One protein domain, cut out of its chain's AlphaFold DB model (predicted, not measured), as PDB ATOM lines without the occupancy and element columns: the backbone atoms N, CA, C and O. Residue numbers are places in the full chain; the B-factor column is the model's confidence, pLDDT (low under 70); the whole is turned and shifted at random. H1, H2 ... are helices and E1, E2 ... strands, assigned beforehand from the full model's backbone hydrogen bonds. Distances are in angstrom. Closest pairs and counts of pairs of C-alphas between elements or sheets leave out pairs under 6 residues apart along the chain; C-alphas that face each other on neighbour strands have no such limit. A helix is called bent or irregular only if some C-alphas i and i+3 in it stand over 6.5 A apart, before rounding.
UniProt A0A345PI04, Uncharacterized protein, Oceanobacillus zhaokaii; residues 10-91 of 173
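This is residues 10 to 91 of the 173 residues of an uncharacterized protein of Oceanobacillus zhaokaii (UniProt A0A345PI04). A narrow two-strand parallel sheet, E1 beside E2, is sandwiched between helix H2 over one face and helix H3 over the other, while helix H1 lies out beyond H2, at the far side from H3. H1 comes near H2 toward its later end, and its residues 10 to 18 stick out free. The 82 printed residues hold three named helices and two named strands in the order H1, E1, H2, E2, H3; the class is mostly helix. The whole is only just loose, close to compact, with a radius of gyration of the C-alphas of 14.2 A and spans of 36 by 31 by 19 A.

H1, residues 10 to 25, begins at C-alpha 10 at (25.242, 97.657, 61.993) and is 21.7 A long from first to last C-alpha. E1, residues 32 to 37, measures 17.1 A and begins at C-alpha 32 at (35.710, 74.431, 76.611). H2, residues 41 to 56, measures 22.3 A; it has a kink of 33 degrees near residue 48 and is only just irregular, with C-alphas 45 and 48 6.51 A apart. E2, residues 61 to 66, measures 16.3 A. H3, residues 71 to 90, measures 27.9 A and ends at C-alpha 90 at (36.674, 60.195, 76.343); it has a kink of 39 degrees near residue 78 and is irregular, with C-alphas 72 and 75 7.0 A apart.

E1 and E2 are parallel neighbours, with 17 degrees between their directions; N 34 and O 62 are within hydrogen-bond range at 2.8 A, as are N 66 and O 36 at 2.9 A. E1, H2 and E2 form a strand-helix-strand unit, two parallel neighbour strands with a helix between them along the chain, and its crossover is right-handed. The closest C-alphas of E1 and H2 are those of Gly 36 and Phe 43, 5.7 A apart. Those of E1 and H3 are His 35 and Phe 78, 6.9 A apart. H2 and H3 are close but not clearly touching, the closest C-alphas being those of His 42 and His 71, 7.1 A apart; they run the same way at a steep tilt of 37 degrees, only just past shallow. H1 and H2 are close but not clearly touching, at Ile 23 and Leu 54, whose C-alphas are 7.7 A apart. H1 is apart from E2 and H3. The O i to N i+4 pairs within hydrogen-bond range are 11 of 12 in H1, 10 of 12 in H2 and 12 of 16 in H3.

The two C-alphas farthest apart are those of Lys 10 and Asn 91, 45.2 A. The printed part has no cut and no long link; the link from H1 to E1 is short, and the other three are tight. The mean pLDDT of the printed part of this model is 87.5, and no printed residue is under 70.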
ATOM      1  N   LYS A  10      26.303  97.927  61.010       86.44
ATOM      2  CA  LYS A  10      25.242  97.657  61.993       86.44
ATOM      3  C   LYS A  10      24.924  96.168  62.085       86.44
ATOM      4  O   LYS A  10      24.680  95.663  63.174       86.44
ATOM      5  N   HIS A  11      24.945  95.461  60.956       85.69
ATOM      6  CA  HIS A  11      24.748  94.011  60.934       85.69
ATOM      7  C   HIS A  11      25.910  93.272  61.602       85.69
ATOM      8  O   HIS A  11      25.692  92.318  62.348       85.69
ATOM      9  N   LYS A  12      27.145  93.732  61.364       83.19
ATOM     10  CA  LYS A  12      28.334  93.188  62.028       83.19
ATOM     11  C   LYS A  12      28.283  93.409  63.541       83.19
ATOM     12  O   LYS A  12      28.563  92.475  64.284       83.19
ATOM     13  N   ASP A  13      27.924  94.612  63.979       86.56
ATOM     14  CA  ASP A  13      27.834  94.960  65.398       86.56
ATOM     15  C   ASP A  13      26.746  94.135  66.089       86.56
ATOM     16  O   ASP A  13      27.027  93.479  67.086       86.56
ATOM     17  N   TYR A  14      25.560  94.030  65.480       86.81
ATOM     18  CA  TYR A  14      24.490  93.160  65.974       86.81
ATOM     19  C   TYR A  14      24.946  91.703  66.134       86.81
ATOM     20  O   TYR A  14      24.651  91.062  67.141       86.81
ATOM     21  N   LEU A  15      25.668  91.163  65.146       84.00
ATOM     22  CA  LEU A  15      26.150  89.786  65.202       84.00
ATOM     23  C   LEU A  15      27.221  89.594  66.290       84.00
ATOM     24  O   LEU A  15      27.214  88.569  66.969       84.00
ATOM     25  N   ASN A  16      28.120  90.565  66.475       84.38
ATOM     26  CA  ASN A  16      29.099  90.537  67.562       84.38
ATOM     27  C   ASN A  16      28.404  90.547  68.926       84.38
ATOM     28  O   ASN A  16      28.697  89.685  69.753       84.38
ATOM     29  N   ASP A  17      27.463  91.470  69.130       86.31
ATOM     30  CA  ASP A  17      26.706  91.588  70.375       86.31
ATOM     31  C   ASP A  17      25.943  90.296  70.666       86.31
ATOM     32  O   ASP A  17      26.009  89.785  71.777       86.31
ATOM     33  N   PHE A  18      25.312  89.700  69.652       85.25
ATOM     34  CA  PHE A  18      24.623  88.417  69.780       85.25
ATOM     35  C   PHE A  18      25.547  87.284  70.262       85.25
ATOM     36  O   PHE A  18      25.173  86.514  71.147       85.25
ATOM     37  N   TYR A  19      26.759  87.165  69.708       80.56
ATOM     38  CA  TYR A  19      27.713  86.142  70.148       80.56
ATOM     39  C   TYR A  19      28.250  86.402  71.559       80.56
ATOM     40  O   TYR A  19      28.460  85.454  72.318       80.56
ATOM     41  N   LEU A  20      28.476  87.668  71.915       82.38
ATOM     42  CA  LEU A  20      28.944  88.043  73.248       82.38
ATOM     43  C   LEU A  20      27.852  87.843  74.300       82.38
ATOM     44  O   LEU A  20      28.153  87.379  75.399       82.38
ATOM     45  N   ASP A  21      26.591  88.103  73.958       84.44
ATOM     46  CA  ASP A  21      25.435  87.902  74.834       84.44
ATOM     47  C   ASP A  21      25.351  86.456  75.335       84.44
ATOM     48  O   ASP A  21      25.141  86.215  76.524       84.44
ATOM     49  N   PHE A  22      25.649  85.488  74.459       78.31
ATOM     50  CA  PHE A  22      25.721  84.077  74.836       78.31
ATOM     51  C   PHE A  22      26.734  83.823  75.958       78.31
ATOM     52  O   PHE A  22      26.455  83.049  76.869       78.31
ATOM     53  N   ILE A  23      27.893  84.484  75.929       78.38
ATOM     54  CA  ILE A  23      28.926  84.334  76.962       78.38
ATOM     55  C   ILE A  23      28.558  85.126  78.223       78.38
ATOM     56  O   ILE A  23      28.874  84.707  79.335       78.38
ATOM     57  N   HIS A  24      27.894  86.272  78.071       79.19
ATOM     58  CA  HIS A  24      27.534  87.131  79.194       79.19
ATOM     59  C   HIS A  24      26.372  86.594  80.029       79.19
ATOM     60  O   HIS A  24      26.412  86.762  81.251       79.19
ATOM     61  N   ASN A  25      25.383  85.968  79.388       77.06
ATOM     62  CA  ASN A  25      24.092  85.644  79.997       77.06
ATOM     63  C   ASN A  25      23.801  84.143  80.111       77.06
ATOM     64  O   ASN A  25      22.754  83.776  80.641       77.06
ATOM     65  N   SER A  26      24.693  83.273  79.629       73.94
ATOM     66  CA  SER A  26      24.523  81.824  79.782       73.94
ATOM     67  C   SER A  26      25.383  81.281  80.915       73.94
ATOM     68  O   SER A  26      26.579  81.562  80.993       73.94
ATOM     69  N   ASP A  27      24.802  80.399  81.724       78.88
ATOM     70  CA  ASP A  27      25.562  79.543  82.631       78.88
ATOM     71  C   ASP A  27      26.279  78.458  81.815       78.88
ATOM     72  O   ASP A  27      25.750  77.374  81.548       78.88
ATOM     73  N   ILE A  28      27.499  78.760  81.368       77.38
ATOM     74  CA  ILE A  28      28.327  77.809  80.623       77.38
ATOM     75  C   ILE A  28      28.868  76.755  81.599       77.38
ATOM     76  O   ILE A  28      29.864  76.966  82.284       77.38
ATOM     77  N   ASN A  29      28.225  75.586  81.632       78.19
ATOM     78  CA  ASN A  29      28.639  74.428  82.440       78.19
ATOM     79  C   ASN A  29      29.466  73.385  81.656       78.19
ATOM     80  O   ASN A  29      29.705  72.277  82.139       78.19
ATOM     81  N   SER A  30      29.860  73.720  80.428       81.56
ATOM     82  CA  SER A  30      30.592  72.831  79.528       81.56
ATOM     83  C   SER A  30      32.091  73.104  79.581       81.56
ATOM     84  O   SER A  30      32.519  74.253  79.613       81.56
ATOM     85  N   ASN A  31      32.895  72.043  79.522       85.62
ATOM     86  CA  ASN A  31      34.344  72.177  79.397       85.62
ATOM     87  C   ASN A  31      34.696  72.657  77.984       85.62
ATOM     88  O   ASN A  31      34.416  71.958  77.005       85.62
ATOM     89  N   LEU A  32      35.315  73.831  77.883       90.94
ATOM     90  CA  LEU A  32      35.710  74.431  76.611       90.94
ATOM     91  C   LEU A  32      37.155  74.061  76.265       90.94
ATOM     92  O   LEU A  32      38.047  74.170  77.101       90.94
ATOM     93  N   TYR A  33      37.376  73.652  75.018       94.25
ATOM     94  CA  TYR A  33      38.672  73.234  74.484       94.25
ATOM     95  C   TYR A  33      38.934  74.011  73.199       94.25
ATOM     96  O   TYR A  33      38.230  73.823  72.207       94.25
ATOM     97  N   ILE A  34      39.929  74.890  73.211       94.25
ATOM     98  CA  ILE A  34      40.169  75.876  72.156       94.25
ATOM     99  C   ILE A  34      41.566  75.654  71.579       94.25
ATOM    100  O   ILE A  34      42.528  75.494  72.321       94.25
ATOM    101  N   HIS A  35      41.684  75.670  70.253       94.81
ATOM    102  CA  HIS A  35      42.958  75.554  69.544       94.81
ATOM    103  C   HIS A  35      43.197  76.784  68.667       94.81
ATOM    104  O   HIS A  35      42.258  77.303  68.060       94.81
ATOM    105  N   GLY A  36      44.446  77.231  68.558       93.75
ATOM    106  CA  GLY A  36      44.808  78.311  67.649       93.75
ATOM    107  C   GLY A  36      46.301  78.444  67.367       93.75
ATOM    108  O   GLY A  36      47.145  77.837  68.024       93.75
ATOM    109  N   GLY A  37      46.620  79.248  66.357       93.69
ATOM    110  CA  GLY A  37      47.989  79.523  65.927       93.69
ATOM    111  C   GLY A  37      48.468  80.861  66.450       93.69
ATOM    112  O   GLY A  37      47.777  81.866  66.297       93.69
ATOM    113  N   LYS A  38      49.669  80.903  67.023       91.00
ATOM    114  CA  LYS A  38      50.254  82.128  67.584       91.00
ATOM    115  C   LYS A  38      50.342  83.269  66.565       91.00
ATOM    116  O   LYS A  38      50.168  84.422  66.948       91.00
ATOM    117  N   GLY A  39      50.631  82.964  65.300       90.19
ATOM    118  CA  GLY A  39      50.712  83.964  64.235       90.19
ATOM    119  C   GLY A  39      49.429  84.115  63.412       90.19
ATOM    120  O   GLY A  39      49.376  85.013  62.576       90.19
ATOM    121  N   ASP A  40      48.402  83.287  63.643       91.38
ATOM    122  CA  ASP A  40      47.143  83.362  62.896       91.38
ATOM    123  C   ASP A  40      46.399  84.666  63.236       91.38
ATOM    124  O   ASP A  40      46.083  84.975  64.394       91.38
ATOM    125  N   ALA A  41      46.078  85.443  62.201       89.62
ATOM    126  CA  ALA A  41      45.287  86.656  62.337       89.62
ATOM    127  C   ALA A  41      43.913  86.379  62.971       89.62
ATOM    128  O   ALA A  41      43.434  87.206  63.747       89.62
ATOM    129  N   HIS A  42      43.293  85.226  62.701       86.81
ATOM    130  CA  HIS A  42      42.029  84.836  63.330       86.81
ATOM    131  C   HIS A  42      42.191  84.558  64.825       86.81
ATOM    132  O   HIS A  42      41.312  84.923  65.609       86.81
ATOM    133  N   PHE A  43      43.323  83.987  65.247       88.38
ATOM    134  CA  PHE A  43      43.614  83.804  66.666       88.38
ATOM    135  C   PHE A  43      43.694  85.153  67.380       88.38
ATOM    136  O   PHE A  43      43.001  85.392  68.369       88.38
ATOM    137  N   THR A  44      44.474  86.077  66.818       85.56
ATOM    138  CA  THR A  44      44.676  87.405  67.405       85.56
ATOM    139  C   THR A  44      43.402  88.247  67.392       85.56
ATOM    140  O   THR A  44      43.165  88.991  68.338       85.56
ATOM    141  N   ARG A  45      42.571  88.141  66.348       87.06
ATOM    142  CA  ARG A  45      41.369  88.974  66.179       87.06
ATOM    143  C   ARG A  45      40.115  88.424  66.844       87.06
ATOM    144  O   ARG A  45      39.220  89.212  67.123       87.06
ATOM    145  N   HIS A  46      40.012  87.113  67.051       85.75
ATOM    146  CA  HIS A  46      38.768  86.492  67.516       85.75
ATOM    147  C   HIS A  46      38.982  85.593  68.731       85.75
ATOM    148  O   HIS A  46      38.309  85.762  69.746       85.75
ATOM    149  N   VAL A  47      39.939  84.665  68.661       89.69
ATOM    150  CA  VAL A  47      40.159  83.693  69.745       89.69
ATOM    151  C   VAL A  47      40.664  84.384  71.012       89.69
ATOM    152  O   VAL A  47      40.211  84.068  72.110       89.69
ATOM    153  N   SER A  48      41.553  85.370  70.879       88.75
ATOM    154  CA  SER A  48      42.059  86.163  72.006       88.75
ATOM    155  C   SER A  48      40.937  86.910  72.742       88.75
ATOM    156  O   SER A  48      40.899  86.896  73.969       88.75
ATOM    157  N   ILE A  49      39.985  87.495  72.005       88.31
ATOM    158  CA  ILE A  49      38.850  88.238  72.566       88.31
ATOM    159  C   ILE A  49      37.981  87.300  73.401       88.31
ATOM    160  O   ILE A  49      37.731  87.568  74.574       88.31
ATOM    161  N   ILE A  50      37.582  86.164  72.823       87.69
ATOM    162  CA  ILE A  50      36.743  85.179  73.513       87.69
ATOM    163  C   ILE A  50      37.470  84.614  74.738       87.69
ATOM    164  O   ILE A  50      36.902  84.562  75.821       87.69
ATOM    165  N   THR A  51      38.739  84.224  74.603       91.31
ATOM    166  CA  THR A  51      39.502  83.639  75.722       91.31
ATOM    167  C   THR A  51      39.765  84.637  76.849       91.31
ATOM    168  O   THR A  51      39.783  84.236  78.010       91.31
ATOM    169  N   ASN A  52      39.925  85.928  76.551       91.50
ATOM    170  CA  ASN A  52      40.000  86.967  77.578       91.50
ATOM    171  C   ASN A  52      38.661  87.131  78.303       91.50
ATOM    172  O   ASN A  52      38.647  87.147  79.530       91.50
ATOM    173  N   LEU A  53      37.544  87.138  77.574       88.88
ATOM    174  CA  LEU A  53      36.218  87.217  78.184       88.88
ATOM    175  C   LEU A  53      35.919  86.009  79.089       88.88
ATOM    176  O   LEU A  53      35.400  86.169  80.192       88.88
ATOM    177  N   LEU A  54      36.292  84.796  78.662       89.81
ATOM    178  CA  LEU A  54      36.171  83.589  79.487       89.81
ATOM    179  C   LEU A  54      36.992  83.707  80.782       89.81
ATOM    180  O   LEU A  54      36.491  83.354  81.850       89.81
ATOM    181  N   LYS A  55      38.217  84.256  80.713       91.25
ATOM    182  CA  LYS A  55      39.048  84.531  81.901       91.25
ATOM    183  C   LYS A  55      38.381  85.530  82.842       91.25
ATOM    184  O   LYS A  55      38.305  85.265  84.035       91.25
ATOM    185  N   GLU A  56      37.885  86.651  82.320       91.38
ATOM    186  CA  GLU A  56      37.204  87.687  83.113       91.38
ATOM    187  C   GLU A  56      35.979  87.137  83.855       91.38
ATOM    188  O   GLU A  56      35.698  87.530  84.985       91.38
ATOM    189  N   LYS A  57      35.271  86.186  83.239       86.38
ATOM    190  CA  LYS A  57      34.097  85.519  83.813       86.38
ATOM    191  C   LYS A  57      34.428  84.309  84.694       86.38
ATOM    192  O   LYS A  57      33.506  83.681  85.203       86.38
ATOM    193  N   ASN A  58      35.707  83.981  84.899       88.94
ATOM    194  CA  ASN A  58      36.159  82.764  85.590       88.94
ATOM    195  C   ASN A  58      35.563  81.467  85.007       88.94
ATOM    196  O   ASN A  58      35.344  80.493  85.730       88.94
ATOM    197  N   ILE A  59      35.302  81.441  83.699       87.56
ATOM    198  CA  ILE A  59      34.815  80.247  83.009       87.56
ATOM    199  C   ILE A  59      36.036  79.391  82.650       87.56
ATOM    200  O   ILE A  59      36.934  79.887  81.966       87.56
ATOM    201  N   PRO A  60      36.116  78.125  83.095       90.12
ATOM    202  CA  PRO A  60      37.264  77.276  82.813       90.12
ATOM    203  C   PRO A  60      37.308  76.868  81.335       90.12
ATOM    204  O   PRO A  60      36.310  76.444  80.751       90.12
ATOM    205  N   PHE A  61      38.496  76.947  80.742       92.69
ATOM    206  CA  PHE A  61      38.765  76.466  79.391       92.69
ATOM    207  C   PHE A  61      40.213  75.993  79.260       92.69
ATOM    208  O   PHE A  61      41.101  76.448  79.983       92.69
ATOM    209  N   ASP A  62      40.443  75.094  78.310       94.94
ATOM    210  CA  ASP A  62      41.761  74.672  77.854       94.94
ATOM    211  C   ASP A  62      42.096  75.394  76.543       94.94
ATOM    212  O   ASP A  62      41.243  75.519  75.656       94.94
ATOM    213  N   LEU A  63      43.320  75.911  76.440       94.94
ATOM    214  CA  LEU A  63      43.794  76.648  75.274       94.94
ATOM    215  C   LEU A  63      45.113  76.058  74.772       94.94
ATOM    216  O   LEU A  63      46.164  76.261  75.379       94.94
ATOM    217  N   ASP A  64      45.061  75.405  73.615       95.31
ATOM    218  CA  ASP A  64      46.226  74.918  72.883       95.31
ATOM    219  C   ASP A  64      46.656  75.942  71.826       95.31
ATOM    220  O   ASP A  64      45.949  76.185  70.847       95.31
ATOM    221  N   VAL A  65      47.834  76.545  72.015       94.31
ATOM    222  CA  VAL A  65      48.418  77.489  71.051       94.31
ATOM    223  C   VAL A  65      49.646  76.862  70.400       94.31
ATOM    224  O   VAL A  65      50.615  76.531  71.086       94.31
ATOM    225  N   LYS A  66      49.628  76.712  69.071       93.94
ATOM    226  CA  LYS A  66      50.748  76.171  68.283       93.94
ATOM    227  C   LYS A  66      51.455  77.247  67.464       93.94
ATOM    228  O   LYS A  66      50.934  78.341  67.249       93.94
ATOM    229  N   ASP A  67      52.664  76.922  67.018       93.19
ATOM    230  CA  ASP A  67      53.519  77.825  66.249       93.19
ATOM    231  C   ASP A  67      53.249  77.689  64.744       93.19
ATOM    232  O   ASP A  67      53.996  77.054  64.006       93.19
ATOM    233  N   TYR A  68      52.119  78.243  64.310       92.62
ATOM    234  CA  TYR A  68      51.812  78.482  62.901       92.62
ATOM    235  C   TYR A  68      51.266  79.895  62.724       92.62
ATOM    236  O   TYR A  68      50.704  80.483  63.660       92.62
ATOM    237  N   ALA A  69      51.469  80.453  61.530       90.69
ATOM    238  CA  ALA A  69      51.197  81.858  61.257       90.69
ATOM    239  C   ALA A  69      50.046  82.076  60.275       90.69
ATOM    240  O   ALA A  69      49.350  83.084  60.354       90.69
ATOM    241  N   SER A  70      49.810  81.143  59.357       90.81
ATOM    242  CA  SER A  70      48.707  81.240  58.410       90.81
ATOM    243  C   SER A  70      47.513  80.413  58.862       90.81
ATOM    244  O   SER A  70      47.659  79.266  59.280       90.81
ATOM    245  N   HIS A  71      46.306  80.949  58.670       88.81
ATOM    246  CA  HIS A  71      45.072  80.189  58.868       88.81
ATOM    247  C   HIS A  71      45.018  78.926  57.992       88.81
ATOM    248  O   HIS A  71      44.435  77.920  58.380       88.81
ATOM    249  N   ALA A  72      45.679  78.934  56.828       90.50
ATOM    250  CA  ALA A  72      45.761  77.764  55.953       90.50
ATOM    251  C   ALA A  72      46.526  76.586  56.586       90.50
ATOM    252  O   ALA A  72      46.344  75.440  56.175       90.50
ATOM    253  N   GLU A  73      47.366  76.851  57.588       90.69
ATOM    254  CA  GLU A  73      48.146  75.831  58.286       90.69
ATOM    255  C   GLU A  73      47.347  75.142  59.396       90.69
ATOM    256  O   GLU A  73      47.807  74.129  59.907       90.69
ATOM    257  N   ILE A  74      46.141  75.612  59.748       91.50
ATOM    258  CA  ILE A  74      45.366  75.065  60.873       91.50
ATOM    259  C   ILE A  74      45.076  73.567  60.728       91.50
ATOM    260  O   ILE A  74      45.071  72.849  61.720       91.50
ATOM    261  N   SER A  75      44.863  73.076  59.505       90.50
ATOM    262  CA  SER A  75      44.394  71.712  59.239       90.50
ATOM    263  C   SER A  75      45.261  70.611  59.869       90.50
ATOM    264  O   SER A  75      44.712  69.819  60.641       90.50
ATOM    265  N   PRO A  76      46.582  70.516  59.601       87.38
ATOM    266  CA  PRO A  76      47.429  69.512  60.247       87.38
ATOM    267  C   PRO A  76      47.469  69.661  61.776       87.38
ATOM    268  O   PRO A  76      47.291  68.668  62.480       87.38
ATOM    269  N   TYR A  77      47.613  70.883  62.301       91.25
ATOM    270  CA  TYR A  77      47.705  71.114  63.749       91.25
ATOM    271  C   TYR A  77      46.403  70.790  64.486       91.25
ATOM    272  O   TYR A  77      46.426  70.145  65.534       91.25
ATOM    273  N   PHE A  78      45.263  71.186  63.925       91.38
ATOM    274  CA  PHE A  78      43.950  70.899  64.486       91.38
ATOM    275  C   PHE A  78      43.617  69.408  64.403       91.38
ATOM    276  O   PHE A  78      43.042  68.851  65.338       91.38
ATOM    277  N   THR A  79      44.027  68.735  63.325       88.56
ATOM    278  CA  THR A  79      43.893  67.276  63.207       88.56
ATOM    279  C   THR A  79      44.659  66.576  64.325       88.56
ATOM    280  O   THR A  79      44.091  65.732  65.023       88.56
ATOM    281  N   ASP A  80      45.918  66.951  64.558       87.62
ATOM    282  CA  ASP A  80      46.702  66.383  65.654       87.62
ATOM    283  C   ASP A  80      46.099  66.692  67.023       87.62
ATOM    284  O   ASP A  80      45.970  65.779  67.843       87.62
ATOM    285  N   TYR A  81      45.653  67.931  67.236       91.38
ATOM    286  CA  TYR A  81      44.971  68.350  68.455       91.38
ATOM    287  C   TYR A  81      43.736  67.488  68.749       91.38
ATOM    288  O   TYR A  81      43.621  66.934  69.840       91.38
ATOM    289  N   ILE A  82      42.838  67.288  67.781       89.25
ATOM    290  CA  ILE A  82      41.632  66.466  67.970       89.25
ATOM    291  C   ILE A  82      41.990  65.007  68.255       89.25
ATOM    292  O   ILE A  82      41.431  64.401  69.175       89.25
ATOM    293  N   LEU A  83      42.943  64.447  67.506       82.94
ATOM    294  CA  LEU A  83      43.374  63.061  67.683       82.94
ATOM    295  C   LEU A  83      44.116  62.819  69.004       82.94
ATOM    296  O   LEU A  83      44.265  61.668  69.408       82.94
ATOM    297  N   GLU A  84      44.602  63.859  69.673       84.75
ATOM    298  CA  GLU A  84      45.175  63.758  71.013       84.75
ATOM    299  C   GLU A  84      44.151  64.045  72.110       84.75
ATOM    300  O   GLU A  84      44.085  63.309  73.097       84.75
ATOM    301  N   THR A  85      43.354  65.096  71.952       88.12
ATOM    302  CA  THR A  85      42.453  65.617  72.983       88.12
ATOM    303  C   THR A  85      41.220  64.739  73.148       88.12
ATOM    304  O   THR A  85      40.938  64.294  74.260       88.12
ATOM    305  N   VAL A  86      40.514  64.381  72.068       87.25
ATOM    306  CA  VAL A  86      39.280  63.576  72.168       87.25
ATOM    307  C   VAL A  86      39.522  62.222  72.852       87.25
ATOM    308  O   VAL A  86      38.758  61.875  73.760       87.25
ATOM    309  N   PRO A  87      40.583  61.457  72.524       81.94
ATOM    310  CA  PRO A  87      40.899  60.212  73.228       81.94
ATOM    311  C   PRO A  87      41.200  60.409  74.709       81.94
ATOM    312  O   PRO A  87      40.729  59.619  75.526       81.94
ATOM    313  N   LYS A  88      41.948  61.464  75.068       83.12
ATOM    314  CA  LYS A  88      42.246  61.799  76.470       83.12
ATOM    315  C   LYS A  88      40.955  62.071  77.250       83.12
ATOM    316  O   LYS A  88      40.791  61.520  78.334       83.12
ATOM    317  N   LEU A  89      40.032  62.848  76.679       85.00
ATOM    318  CA  LEU A  89      38.777  63.242  77.332       85.00
ATOM    319  C   LEU A  89      37.770  62.101  77.446       85.00
ATOM    320  O   LEU A  89      37.133  61.916  78.479       85.00
ATOM    321  N   THR A  90      37.635  61.307  76.388       81.56
ATOM    322  CA  THR A  90      36.674  60.195  76.343       81.56
ATOM    323  C   THR A  90      37.245  58.891  76.897       81.56
ATOM    324  O   THR A  90      36.528  57.900  77.031       81.56
ATOM    325  N   ASN A  91      38.544  58.871  77.220       76.00
ATOM    326  CA  ASN A  91      39.306  57.665  77.534       76.00
ATOM    327  C   ASN A  91      39.149  56.577  76.446       76.00
ATOM    328  O   ASN A  91      39.098  55.375  76.740       76.00
TER     329      ASN A  91